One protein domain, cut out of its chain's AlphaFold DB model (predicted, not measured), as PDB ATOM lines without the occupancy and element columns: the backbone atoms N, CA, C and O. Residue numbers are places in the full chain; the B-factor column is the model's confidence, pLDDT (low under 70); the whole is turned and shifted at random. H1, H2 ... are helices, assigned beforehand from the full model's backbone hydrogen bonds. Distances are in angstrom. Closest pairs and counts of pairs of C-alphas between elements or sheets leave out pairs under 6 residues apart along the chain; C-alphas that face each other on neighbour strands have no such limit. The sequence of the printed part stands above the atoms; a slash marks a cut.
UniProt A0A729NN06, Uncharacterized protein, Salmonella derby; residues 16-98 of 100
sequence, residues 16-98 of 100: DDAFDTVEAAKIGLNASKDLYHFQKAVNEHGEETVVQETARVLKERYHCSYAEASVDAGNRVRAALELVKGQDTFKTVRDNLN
ATOM      1  N   ASP A  16     -10.549 -37.998  38.764       92.19
ATOM      2  CA  ASP A  16     -11.676 -38.218  37.856       92.19
ATOM      3  C   ASP A  16     -13.014 -38.084  38.602       92.19
ATOM      4  O   ASP A  16     -13.855 -37.280  38.202       92.19
ATOM      5  N   ASP A  17     -13.169 -38.736  39.762       90.75
ATOM      6  CA  ASP A  17     -14.371 -38.632  40.605       90.75
ATOM      7  C   ASP A  17     -14.670 -37.178  41.014       90.75
ATOM      8  O   ASP A  17     -15.830 -36.743  41.065       90.75
ATOM      9  N   ALA A  18     -13.625 -36.398  41.319       89.44
ATOM     10  CA  ALA A  18     -13.771 -34.991  41.670       89.44
ATOM     11  C   ALA A  18     -14.248 -34.154  40.473       89.44
ATOM     12  O   ALA A  18     -15.148 -33.322  40.635       89.44
ATOM     13  N   PHE A  19     -13.689 -34.373  39.281       92.06
ATOM     14  CA  PHE A  19     -14.123 -33.681  38.066       92.06
ATOM     15  C   PHE A  19     -15.550 -34.061  37.669       92.06
ATOM     16  O   PHE A  19     -16.361 -33.159  37.441       92.06
ATOM     17  N   ASP A  20     -15.886 -35.349  37.696       92.44
ATOM     18  CA  ASP A  20     -17.228 -35.856  37.407       92.44
ATOM     19  C   ASP A  20     -18.268 -35.257  38.361       92.44
ATOM     20  O   ASP A  20     -19.349 -34.833  37.947       92.44
ATOM     21  N   THR A  21     -17.930 -35.146  39.649       92.44
ATOM     22  CA  THR A  21     -18.807 -34.526  40.652       92.44
ATOM     23  C   THR A  21     -19.045 -33.044  40.355       92.44
ATOM     24  O   THR A  21     -20.181 -32.564  40.423       92.44
ATOM     25  N   VAL A  22     -17.988 -32.299  40.014       92.56
ATOM     26  CA  VAL A  22     -18.084 -30.871  39.672       92.56
ATOM     27  C   VAL A  22     -18.898 -30.673  38.392       92.56
ATOM     28  O   VAL A  22     -19.741 -29.772  38.326       92.56
ATOM     29  N   GLU A  23     -18.691 -31.518  37.384       93.62
ATOM     30  CA  GLU A  23     -19.451 -31.485  36.139       93.62
ATOM     31  C   GLU A  23     -20.931 -31.802  36.376       93.62
ATOM     32  O   GLU A  23     -21.800 -31.033  35.950       93.62
ATOM     33  N   ALA A  24     -21.236 -32.858  37.133       90.94
ATOM     34  CA  ALA A  24     -22.601 -33.214  37.500       90.94
ATOM     35  C   ALA A  24     -23.302 -32.077  38.261       90.94
ATOM     36  O   ALA A  24     -24.448 -31.737  37.953       90.94
ATOM     37  N   ALA A  25     -22.608 -31.429  39.202       91.75
ATOM     38  CA  ALA A  25     -23.135 -30.277  39.929       91.75
ATOM     39  C   ALA A  25     -23.422 -29.091  38.994       91.75
ATOM     40  O   ALA A  25     -24.470 -28.450  39.105       91.75
ATOM     41  N   LYS A  26     -22.531 -28.813  38.035       93.12
ATOM     42  CA  LYS A  26     -22.723 -27.760  37.028       93.12
ATOM     43  C   LYS A  26     -23.929 -28.046  36.130       93.12
ATOM     44  O   LYS A  26     -24.739 -27.145  35.900       93.12
ATOM     45  N   ILE A  27     -24.066 -29.279  35.639       91.31
ATOM     46  CA  ILE A  27     -25.207 -29.711  34.819       91.31
ATOM     47  C   ILE A  27     -26.507 -29.573  35.619       91.31
ATOM     48  O   ILE A  27     -27.452 -28.937  35.149       91.31
ATOM     49  N   GLY A  28     -26.529 -30.093  36.849       90.06
ATOM     50  CA  GLY A  28     -27.682 -30.014  37.743       90.06
ATOM     51  C   GLY A  28     -28.091 -28.575  38.052       90.06
ATOM     52  O   GLY A  28     -29.278 -28.249  38.000       90.06
ATOM     53  N   LEU A  29     -27.126 -27.685  38.297       92.19
ATOM     54  CA  LEU A  29     -27.389 -26.266  38.540       92.19
ATOM     55  C   LEU A  29     -28.000 -25.578  37.313       92.19
ATOM     56  O   LEU A  29     -28.960 -24.821  37.455       92.19
ATOM     57  N   ASN A  30     -27.466 -25.832  36.117       91.69
ATOM     58  CA  ASN A  30     -27.995 -25.247  34.884       91.69
ATOM     59  C   ASN A  30     -29.426 -25.722  34.603       91.69
ATOM     60  O   ASN A  30     -30.293 -24.895  34.326       91.69
ATOM     61  N   ALA A  31     -29.690 -27.024  34.747       89.81
ATOM     62  CA  ALA A  31     -31.031 -27.581  34.590       89.81
ATOM     63  C   ALA A  31     -32.011 -27.005  35.625       89.81
ATOM     64  O   ALA A  31     -33.112 -26.590  35.275       89.81
ATOM     65  N   SER A  32     -31.591 -26.903  36.889       90.38
ATOM     66  CA  SER A  32     -32.432 -26.373  37.972       90.38
ATOM     67  C   SER A  32     -32.814 -24.907  37.755       90.38
ATOM     68  O   SER A  32     -33.941 -24.520  38.055       90.38
ATOM     69  N   LYS A  33     -31.906 -24.085  37.209       94.19
ATOM     70  CA  LYS A  33     -32.201 -22.683  36.869       94.19
ATOM     71  C   LYS A  33     -33.289 -22.574  35.804       94.19
ATOM     72  O   LYS A  33     -34.211 -21.778  35.964       94.19
ATOM     73  N   ASP A  34     -33.192 -23.367  34.741       93.31
ATOM     74  CA  ASP A  34     -34.179 -23.334  33.659       93.31
ATOM     75  C   ASP A  34     -35.540 -23.870  34.132       93.31
ATOM     76  O   ASP A  34     -36.569 -23.228  33.924       93.31
ATOM     77  N   LEU A  35     -35.546 -24.972  34.895       94.06
ATOM     78  CA  LEU A  35     -36.765 -25.530  35.494       94.06
ATOM     79  C   LEU A  35     -37.438 -24.564  36.479       94.06
ATOM     80  O   LEU A  35     -38.666 -24.502  36.520       94.06
ATOM     81  N   TYR A  36     -36.664 -23.775  37.232       93.69
ATOM     82  CA  TYR A  36     -37.205 -22.713  38.084       93.69
ATOM     83  C   TYR A  36     -37.960 -21.658  37.262       93.69
ATOM     84  O   TYR A  36     -39.090 -21.303  37.601       93.69
ATOM     85  N   HIS A  37     -37.366 -21.176  36.165       96.44
ATOM     86  CA  HIS A  37     -38.024 -20.204  35.290       96.44
ATOM     87  C   HIS A  37     -39.250 -20.790  34.595       96.44
ATOM     88  O   HIS A  37     -40.286 -20.129  34.540       96.44
ATOM     89  N   PHE A  38     -39.163 -22.037  34.137       96.69
ATOM     90  CA  PHE A  38     -40.292 -22.769  33.579       96.69
ATOM     91  C   PHE A  38     -41.449 -22.870  34.582       96.69
ATOM     92  O   PHE A  38     -42.572 -22.483  34.268       96.69
ATOM     93  N   GLN A  39     -41.183 -23.324  35.810       95.38
ATOM     94  CA  GLN A  39     -42.224 -23.483  36.823       95.38
ATOM     95  C   GLN A  39     -42.849 -22.143  37.214       95.38
ATOM     96  O   GLN A  39     -44.064 -22.054  37.388       95.38
ATOM     97  N   LYS A  40     -42.038 -21.085  37.298       97.12
ATOM     98  CA  LYS A  40     -42.533 -19.727  37.515       97.12
ATOM     99  C   LYS A  40     -43.458 -19.279  36.376       97.12
ATOM    100  O   LYS A  40     -44.570 -18.846  36.656       97.12
ATOM    101  N   ALA A  41     -43.055 -19.462  35.119       97.88
ATOM    102  CA  ALA A  41     -43.867 -19.099  33.958       97.88
ATOM    103  C   ALA A  41     -45.194 -19.874  33.907       97.88
ATOM    104  O   ALA A  41     -46.237 -19.283  33.640       97.88
ATOM    105  N   VAL A  42     -45.182 -21.175  34.219       97.31
ATOM    106  CA  VAL A  42     -46.412 -21.985  34.297       97.31
ATOM    107  C   VAL A  42     -47.332 -21.483  35.409       97.31
ATOM    108  O   VAL A  42     -48.536 -21.378  35.194       97.31
ATOM    109  N   ASN A  43     -46.786 -21.129  36.574       97.00
ATOM    110  CA  ASN A  43     -47.580 -20.598  37.683       97.00
ATOM    111  C   ASN A  43     -48.163 -19.205  37.382       97.00
ATOM    112  O   ASN A  43     -49.274 -18.907  37.810       97.00
ATOM    113  N   GLU A  44     -47.422 -18.350  36.673       98.44
ATOM    114  CA  GLU A  44     -47.815 -16.963  36.380       98.44
ATOM    115  C   GLU A  44     -48.736 -16.837  35.158       98.44
ATOM    116  O   GLU A  44     -49.570 -15.930  35.112       98.44
ATOM    117  N   HIS A  45     -48.598 -17.727  34.172       98.19
ATOM    118  CA  HIS A  45     -49.261 -17.598  32.869       98.19
ATOM    119  C   HIS A  45     -50.091 -18.817  32.454       98.19
ATOM    120  O   HIS A  45     -50.855 -18.731  31.497       98.19
ATOM    121  N   GLY A  46     -49.982 -19.938  33.166       97.19
ATOM    122  CA  GLY A  46     -50.640 -21.189  32.806       97.19
ATOM    123  C   GLY A  46     -49.886 -21.988  31.738       97.19
ATOM    124  O   GLY A  46     -49.138 -21.457  30.917       97.19
ATOM    125  N   GLU A  47     -50.096 -23.306  31.752       96.88
ATOM    126  CA  GLU A  47     -49.403 -24.258  30.873       96.88
ATOM    127  C   GLU A  47     -49.631 -23.963  29.383       96.88
ATOM    128  O   GLU A  47     -48.674 -23.948  28.613       96.88
ATOM    129  N   GLU A  48     -50.872 -23.678  28.976       97.88
ATOM    130  CA  GLU A  48     -51.220 -23.441  27.569       97.88
ATOM    131  C   GLU A  48     -50.423 -22.273  26.973       97.88
ATOM    132  O   GLU A  48     -49.836 -22.397  25.894       97.88
ATOM    133  N   THR A  49     -50.341 -21.153  27.694       98.31
ATOM    134  CA  THR A  49     -49.576 -19.981  27.258       98.31
ATOM    135  C   THR A  49     -48.084 -20.287  27.181       98.31
ATOM    136  O   THR A  49     -47.429 -19.890  26.217       98.31
ATOM    137  N   VAL A  50     -47.546 -21.049  28.139       98.12
ATOM    138  CA  VAL A  50     -46.138 -21.472  28.117       98.12
ATOM    139  C   VAL A  50     -45.838 -22.371  26.916       98.12
ATOM    140  O   VAL A  50     -44.802 -22.193  26.275       98.12
ATOM    141  N   VAL A  51     -46.731 -23.297  26.553       98.31
ATOM    142  CA  VAL A  51     -46.574 -24.138  25.351       98.31
ATOM    143  C   VAL A  51     -46.576 -23.287  24.081       98.31
ATOM    144  O   VAL A  51     -45.691 -23.444  23.239       98.31
ATOM    145  N   GLN A  52     -47.529 -22.362  23.949       98.38
ATOM    146  CA  GLN A  52     -47.625 -21.479  22.782       98.38
ATOM    147  C   GLN A  52     -46.379 -20.599  22.629       98.38
ATOM    148  O   GLN A  52     -45.839 -20.474  21.528       98.38
ATOM    149  N   GLU A  53     -45.889 -20.019  23.724       98.38
ATOM    150  CA  GLU A  53     -44.697 -19.172  23.690       98.38
ATOM    151  C   GLU A  53     -43.427 -19.986  23.428       98.38
ATOM    152  O   GLU A  53     -42.581 -19.585  22.630       98.38
ATOM    153  N   THR A  54     -43.334 -21.195  23.990       98.31
ATOM    154  CA  THR A  54     -42.255 -22.135  23.659       98.31
ATOM    155  C   THR A  54     -42.244 -22.419  22.158       98.31
ATOM    156  O   THR A  54     -41.190 -22.336  21.535       98.31
ATOM    157  N   ALA A  55     -43.403 -22.669  21.539       98.56
ATOM    158  CA  ALA A  55     -43.491 -22.898  20.096       98.56
ATOM    159  C   ALA A  55     -42.986 -21.694  19.284       98.56
ATOM    160  O   ALA A  55     -42.268 -21.879  18.300       98.56
ATOM    161  N   ARG A  56     -43.286 -20.457  19.705       98.44
ATOM    162  CA  ARG A  56     -42.743 -19.247  19.060       98.44
ATOM    163  C   ARG A  56     -41.222 -19.184  19.165       98.44
ATOM    164  O   ARG A  56     -40.557 -19.044  18.140       98.44
ATOM    165  N   VAL A  57     -40.675 -19.393  20.363       98.19
ATOM    166  CA  VAL A  57     -39.223 -19.401  20.600       98.19
ATOM    167  C   VAL A  57     -38.523 -20.487  19.778       98.19
ATOM    168  O   VAL A  57     -37.464 -20.236  19.205       98.19
ATOM    169  N   LEU A  58     -39.088 -21.696  19.692       98.19
ATOM    170  CA  LEU A  58     -38.495 -22.793  18.915       98.19
ATOM    171  C   LEU A  58     -38.547 -22.521  17.411       98.19
ATOM    172  O   LEU A  58     -37.563 -22.766  16.715       98.19
ATOM    173  N   LYS A  59     -39.665 -21.976  16.922       98.38
ATOM    174  CA  LYS A  59     -39.820 -21.572  15.522       98.38
ATOM    175  C   LYS A  59     -38.748 -20.556  15.125       98.38
ATOM    176  O   LYS A  59     -38.123 -20.705  14.081       98.38
ATOM    177  N   GLU A  60     -38.523 -19.540  15.957       98.00
ATOM    178  CA  GLU A  60     -37.490 -18.525  15.720       98.00
ATOM    179  C   GLU A  60     -36.080 -19.110  15.804       98.00
ATOM    180  O   GLU A  60     -35.247 -18.833  14.944       98.00
ATOM    181  N   ARG A  61     -35.824 -19.961  16.802       97.94
ATOM    182  CA  ARG A  61     -34.507 -20.562  17.049       97.94
ATOM    183  C   ARG A  61     -34.067 -21.534  15.959       97.94
ATOM    184  O   ARG A  61     -32.877 -21.611  15.671       97.94
ATOM    185  N   TYR A  62     -34.997 -22.310  15.413       97.50
ATOM    186  CA  TYR A  62     -34.691 -23.383  14.463       97.50
ATOM    187  C   TYR A  62     -35.165 -23.094  13.038       97.50
ATOM    188  O   TYR A  62     -34.963 -23.927  12.160       97.50
ATOM    189  N   HIS A  63     -35.778 -21.932  12.797       97.31
ATOM    190  CA  HIS A  63     -36.313 -21.525  11.494       97.31
ATOM    191  C   HIS A  63     -37.255 -22.566  10.858       97.31
ATOM    192  O   HIS A  63     -37.272 -22.740   9.640       97.31
ATOM    193  N   CYS A  64     -38.043 -23.262  11.680       97.25
ATOM    194  CA  CYS A  64     -38.978 -24.295  11.237       97.25
ATOM    195  C   CYS A  64     -40.415 -23.762  11.104       97.25
ATOM    196  O   CYS A  64     -40.708 -22.591  11.373       97.25
ATOM    197  N   SER A  65     -41.338 -24.615  10.652       98.19
ATOM    198  CA  SER A  65     -42.757 -24.266  10.625       98.19
ATOM    199  C   SER A  65     -43.334 -24.178  12.042       98.19
ATOM    200  O   SER A  65     -42.854 -24.802  12.988       98.19
ATOM    201  N   TYR A  66     -44.425 -23.424  12.201       97.56
ATOM    202  CA  TYR A  66     -45.109 -23.343  13.495       97.56
ATOM    203  C   TYR A  66     -45.665 -24.702  13.951       97.56
ATOM    204  O   TYR A  66     -45.703 -24.974  15.149       97.56
ATOM    205  N   ALA A  67     -46.076 -25.562  13.012       98.25
ATOM    206  CA  ALA A  67     -46.585 -26.896  13.319       98.25
ATOM    207  C   ALA A  67     -45.495 -27.784  13.940       98.25
ATOM    208  O   ALA A  67     -45.716 -28.358  15.004       98.25
ATOM    209  N   GLU A  68     -44.305 -27.830  13.333       97.88
ATOM    210  CA  GLU A  68     -43.148 -28.561  13.874       97.88
ATOM    211  C   GLU A  68     -42.748 -28.020  15.250       97.88
ATOM    212  O   GLU A  68     -42.618 -28.778  16.211       97.88
ATOM    213  N   ALA A  69     -42.646 -26.694  15.376       98.31
ATOM    214  CA  ALA A  69     -42.299 -26.054  16.638       98.31
ATOM    215  C   ALA A  69     -43.323 -26.331  17.751       98.31
ATOM    216  O   ALA A  69     -42.940 -26.476  18.909       98.31
ATOM    217  N   SER A  70     -44.614 -26.423  17.418       98.00
ATOM    218  CA  SER A  70     -45.681 -26.704  18.388       98.00
ATOM    219  C   SER A  70     -45.616 -28.134  18.921       98.00
ATOM    220  O   SER A  70     -45.807 -28.349  20.119       98.00
ATOM    221  N   VAL A  71     -45.304 -29.109  18.060       97.88
ATOM    222  CA  VAL A  71     -45.090 -30.506  18.477       97.88
ATOM    223  C   VAL A  71     -43.905 -30.590  19.437       97.88
ATOM    224  O   VAL A  71     -44.019 -31.165  20.523       97.88
ATOM    225  N   ASP A  72     -42.787 -29.959  19.081       97.75
ATOM    226  CA  ASP A  72     -41.591 -29.940  19.922       97.75
ATOM    227  C   ASP A  72     -41.823 -29.211  21.246       97.75
ATOM    228  O   ASP A  72     -41.377 -29.679  22.296       97.75
ATOM    229  N   ALA A  73     -42.543 -28.090  21.220       98.06
ATOM    230  CA  ALA A  73     -42.889 -27.333  22.415       98.06
ATOM    231  C   ALA A  73     -43.710 -28.176  23.393       98.06
ATOM    232  O   ALA A  73     -43.345 -28.269  24.564       98.06
ATOM    233  N   GLY A  74     -44.761 -28.849  22.912       97.56
ATOM    234  CA  GLY A  74     -45.576 -29.737  23.740       97.56
ATOM    235  C   GLY A  74     -44.754 -30.867  24.366       97.56
ATOM    236  O   GLY A  74     -44.859 -31.123  25.565       97.56
ATOM    237  N   ASN A  75     -43.866 -31.494  23.588       97.25
ATOM    238  CA  ASN A  75     -42.976 -32.542  24.092       97.25
ATOM    239  C   ASN A  75     -42.021 -32.032  25.180       97.25
ATOM    240  O   ASN A  75     -41.861 -32.691  26.210       97.25
ATOM    241  N   ARG A  76     -41.405 -30.860  24.978       96.25
ATOM    242  CA  ARG A  76     -40.468 -30.266  25.946       96.25
ATOM    243  C   ARG A  76     -41.169 -29.827  27.227       96.25
ATOM    244  O   ARG A  76     -40.672 -30.132  28.307       96.25
ATOM    245  N   VAL A  77     -42.327 -29.171  27.120       96.88
ATOM    246  CA  VAL A  77     -43.118 -28.748  28.287       96.88
ATOM    247  C   VAL A  77     -43.588 -29.960  29.087       96.88
ATOM    248  O   VAL A  77     -43.414 -29.980  30.304       96.88
ATOM    249  N   ARG A  78     -44.088 -31.014  28.428       95.38
ATOM    250  CA  ARG A  78     -44.472 -32.260  29.108       95.38
ATOM    251  C   ARG A  78     -43.299 -32.881  29.870       95.38
ATOM    252  O   ARG A  78     -43.446 -33.193  31.047       95.38
ATOM    253  N   ALA A  79     -42.139 -33.014  29.229       93.50
ATOM    254  CA  ALA A  79     -40.945 -33.559  29.876       93.50
ATOM    255  C   ALA A  79     -40.482 -32.696  31.067       93.50
ATOM    256  O   ALA A  79     -40.116 -33.225  32.114       93.50
ATOM    257  N   ALA A  80     -40.544 -31.365  30.948       94.19
ATOM    258  CA  ALA A  80     -40.220 -30.459  32.048       94.19
ATOM    259  C   ALA A  80     -41.204 -30.599  33.223       94.19
ATOM    260  O   ALA A  80     -40.773 -30.636  34.375       94.19
ATOM    261  N   LEU A  81     -42.508 -30.750  32.959       92.75
ATOM    262  CA  LEU A  81     -43.514 -31.009  33.998       92.75
ATOM    263  C   LEU A  81     -43.258 -32.326  34.738       92.75
ATOM    264  O   LEU A  81     -43.427 -32.381  35.956       92.75
ATOM    265  N   GLU A  82     -42.856 -33.378  34.026       91.44
ATOM    266  CA  GLU A  82     -42.482 -34.667  34.624       91.44
ATOM    267  C   GLU A  82     -41.289 -34.510  35.582       91.44
ATOM    268  O   GLU A  82     -41.339 -34.986  36.720       91.44
ATOM    269  N   LEU A  83     -40.258 -33.765  35.167       89.56
ATOM    270  CA  LEU A  83     -39.069 -33.492  35.983       89.56
ATOM    271  C   LEU A  83     -39.384 -32.635  37.216       89.56
ATOM    272  O   LEU A  83     -38.946 -32.963  38.316       89.56
ATOM    273  N   VAL A  84     -40.182 -31.575  37.064       87.25
ATOM    274  CA  VAL A  84     -40.609 -30.706  38.178       87.25
ATOM    275  C   VAL A  84     -41.430 -31.474  39.218       87.25
ATOM    276  O   VAL A  84     -41.335 -31.197  40.412       87.25
ATOM    277  N   LYS A  85     -42.214 -32.470  38.791       87.38
ATOM    278  CA  LYS A  85     -42.974 -33.356  39.691       87.38
ATOM    279  C   LYS A  85     -42.104 -34.415  40.378       87.38
ATOM    280  O   LYS A  85     -42.631 -35.198  41.165       87.38
ATOM    281  N   GLY A  86     -40.801 -34.451  40.097       84.44
ATOM    282  CA  GLY A  86     -39.864 -35.385  40.710       84.44
ATOM    283  C   GLY A  86     -39.991 -36.815  40.191       84.44
ATOM    284  O   GLY A  86     -39.692 -37.748  40.934       84.44
ATOM    285  N   GLN A  87     -40.440 -37.013  38.945       86.81
ATOM    286  CA  GLN A  87     -40.437 -38.351  38.355       86.81
ATOM    287  C   GLN A  87     -39.003 -38.870  38.207       86.81
ATOM    288  O   GLN A  87     -38.135 -38.215  37.630       86.81
ATOM    289  N   ASP A  88     -38.761 -40.082  38.695       86.62
ATOM    290  CA  ASP A  88     -37.447 -40.719  38.729       86.62
ATOM    291  C   ASP A  88     -37.204 -41.648  37.527       86.62
ATOM    292  O   ASP A  88     -36.361 -42.544  37.583       86.62
ATOM    293  N   THR A  89     -37.902 -41.409  36.409       88.88
ATOM    294  CA  THR A  89     -37.859 -42.222  35.184       88.88
ATOM    295  C   THR A  89     -36.429 -42.560  34.764       88.88
ATOM    296  O   THR A  89     -36.091 -43.729  34.590       88.88
ATOM    297  N   PHE A  90     -35.546 -41.562  34.656       90.12
ATOM    298  CA  PHE A  90     -34.169 -41.791  34.207       90.12
ATOM    299  C   PHE A  90     -33.267 -42.429  35.267       90.12
ATOM    300  O   PHE A  90     -32.341 -43.157  34.909       90.12
ATOM    301  N   LYS A  91     -33.559 -42.236  36.560       89.94
ATOM    302  CA  LYS A  91     -32.893 -42.989  37.630       89.94
ATOM    303  C   LYS A  91     -33.261 -44.468  37.523       89.94
ATOM    304  O   LYS A  91     -32.371 -45.308  37.455       89.94
ATOM    305  N   THR A  92     -34.550 -44.768  37.390       93.81
ATOM    306  CA  THR A  92     -35.058 -46.131  37.189       93.81
ATOM    307  C   THR A  92     -34.449 -46.785  35.944       93.81
ATOM    308  O   THR A  92     -34.018 -47.936  35.997       93.81
ATOM    309  N   VAL A  93     -34.350 -46.058  34.824       95.62
ATOM    310  CA  VAL A  93     -33.675 -46.550  33.609       95.62
ATOM    311  C   VAL A  93     -32.205 -46.880  33.885       95.62
ATOM    312  O   VAL A  93     -31.768 -47.977  33.537       95.62
ATOM    313  N   ARG A  94     -31.450 -45.983  34.537       94.19
ATOM    314  CA  ARG A  94     -30.039 -46.218  34.896       94.19
ATOM    315  C   ARG A  94     -29.884 -47.449  35.788       94.19
ATOM    316  O   ARG A  94     -29.063 -48.314  35.494       94.19
ATOM    317  N   ASP A  95     -30.701 -47.553  36.830       96.88
ATOM    318  CA  ASP A  95     -30.676 -48.673  37.769       96.88
ATOM    319  C   ASP A  95     -30.981 -50.004  37.067       96.88
ATOM    320  O   ASP A  95     -30.397 -51.032  37.401       96.88
ATOM    321  N   ASN A  96     -31.862 -50.002  36.063       97.06
ATOM    322  CA  ASN A  96     -32.169 -51.191  35.266       97.06
ATOM    323  C   ASN A  96     -31.038 -51.580  34.308       97.06
ATOM    324  O   ASN A  96     -30.816 -52.769  34.088       97.06
ATOM    325  N   LEU A  97     -30.328 -50.607  33.735       96.25
ATOM    326  CA  LEU A  97     -29.180 -50.878  32.867       96.25
ATOM    327  C   LEU A  97     -27.982 -51.415  33.658       96.25
ATOM    328  O   LEU A  97     -27.332 -52.334  33.181       96.25
ATOM    329  N   ASN A  98     -27.749 -50.923  34.878       95.38
ATOM    330  CA  ASN A  98     -26.658 -51.379  35.751       95.38
ATOM    331  C   ASN A  98     -26.862 -52.788  36.340       95.38
ATOM    332  O   ASN A  98     -25.943 -53.342  36.936       95.38
TER     333      ASN A  98
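Overview. This is residues 16 to 98 of the 100 residues of an uncharacterized protein of Salmonella derby (UniProt A0A729NN06). One long helix, H1, turns a corner into H2, which packs crosswise on H3; the end of H3 meets H1 again beyond its midpoint, making a loose triangle. Residues 16 to 30 of H1 and residues 88 to 98, with H4, stick out. The 83 printed residues hold H1, H2, H3 and H4 in that order, all helix; the whole is loose, radius of gyration of the C-alphas 15.6 A, spanning 43 by 28 by 25 A.

Arrangement. H1, residues 16 to 45, and H3, residues 66 to 84, touch through 35 to 39 and 80 to 84 alone; the closest C-alphas, Leu 35 and Ala 80, are 6.9 A apart. H2, residues 47 to 62, touches H3 at a steep tilt of 56 degrees, opposite ways; the closest C-alphas, Ala 55 and Ser 70, are 4.7 A apart. H1 and H2 only just touch, only at the corner, with 3 pairs of C-alphas within 8 A, the closest Val 42 and Val 50, 6.2 A. H4, residues 89 to 97, is apart from H1, H2 and H3. In H1, H2, H3 and H4 every O i to N i+4 pair is within hydrogen-bond range.

Along the chain. H1 is 43.2 A long from C-alpha 16 at (-11.676, -38.218, 37.856); H2 is 22.1 A, H3 26.1 A and H4 12.5 A, ending at C-alpha 97 at (-29.180, -50.878, 32.867).

Size, cuts and confidence. The C-alphas farthest apart, Asp 16 and Ala 67, are 44.1 A apart. The three links are tight, the printed part has no cut, and no printed residue is under pLDDT 70.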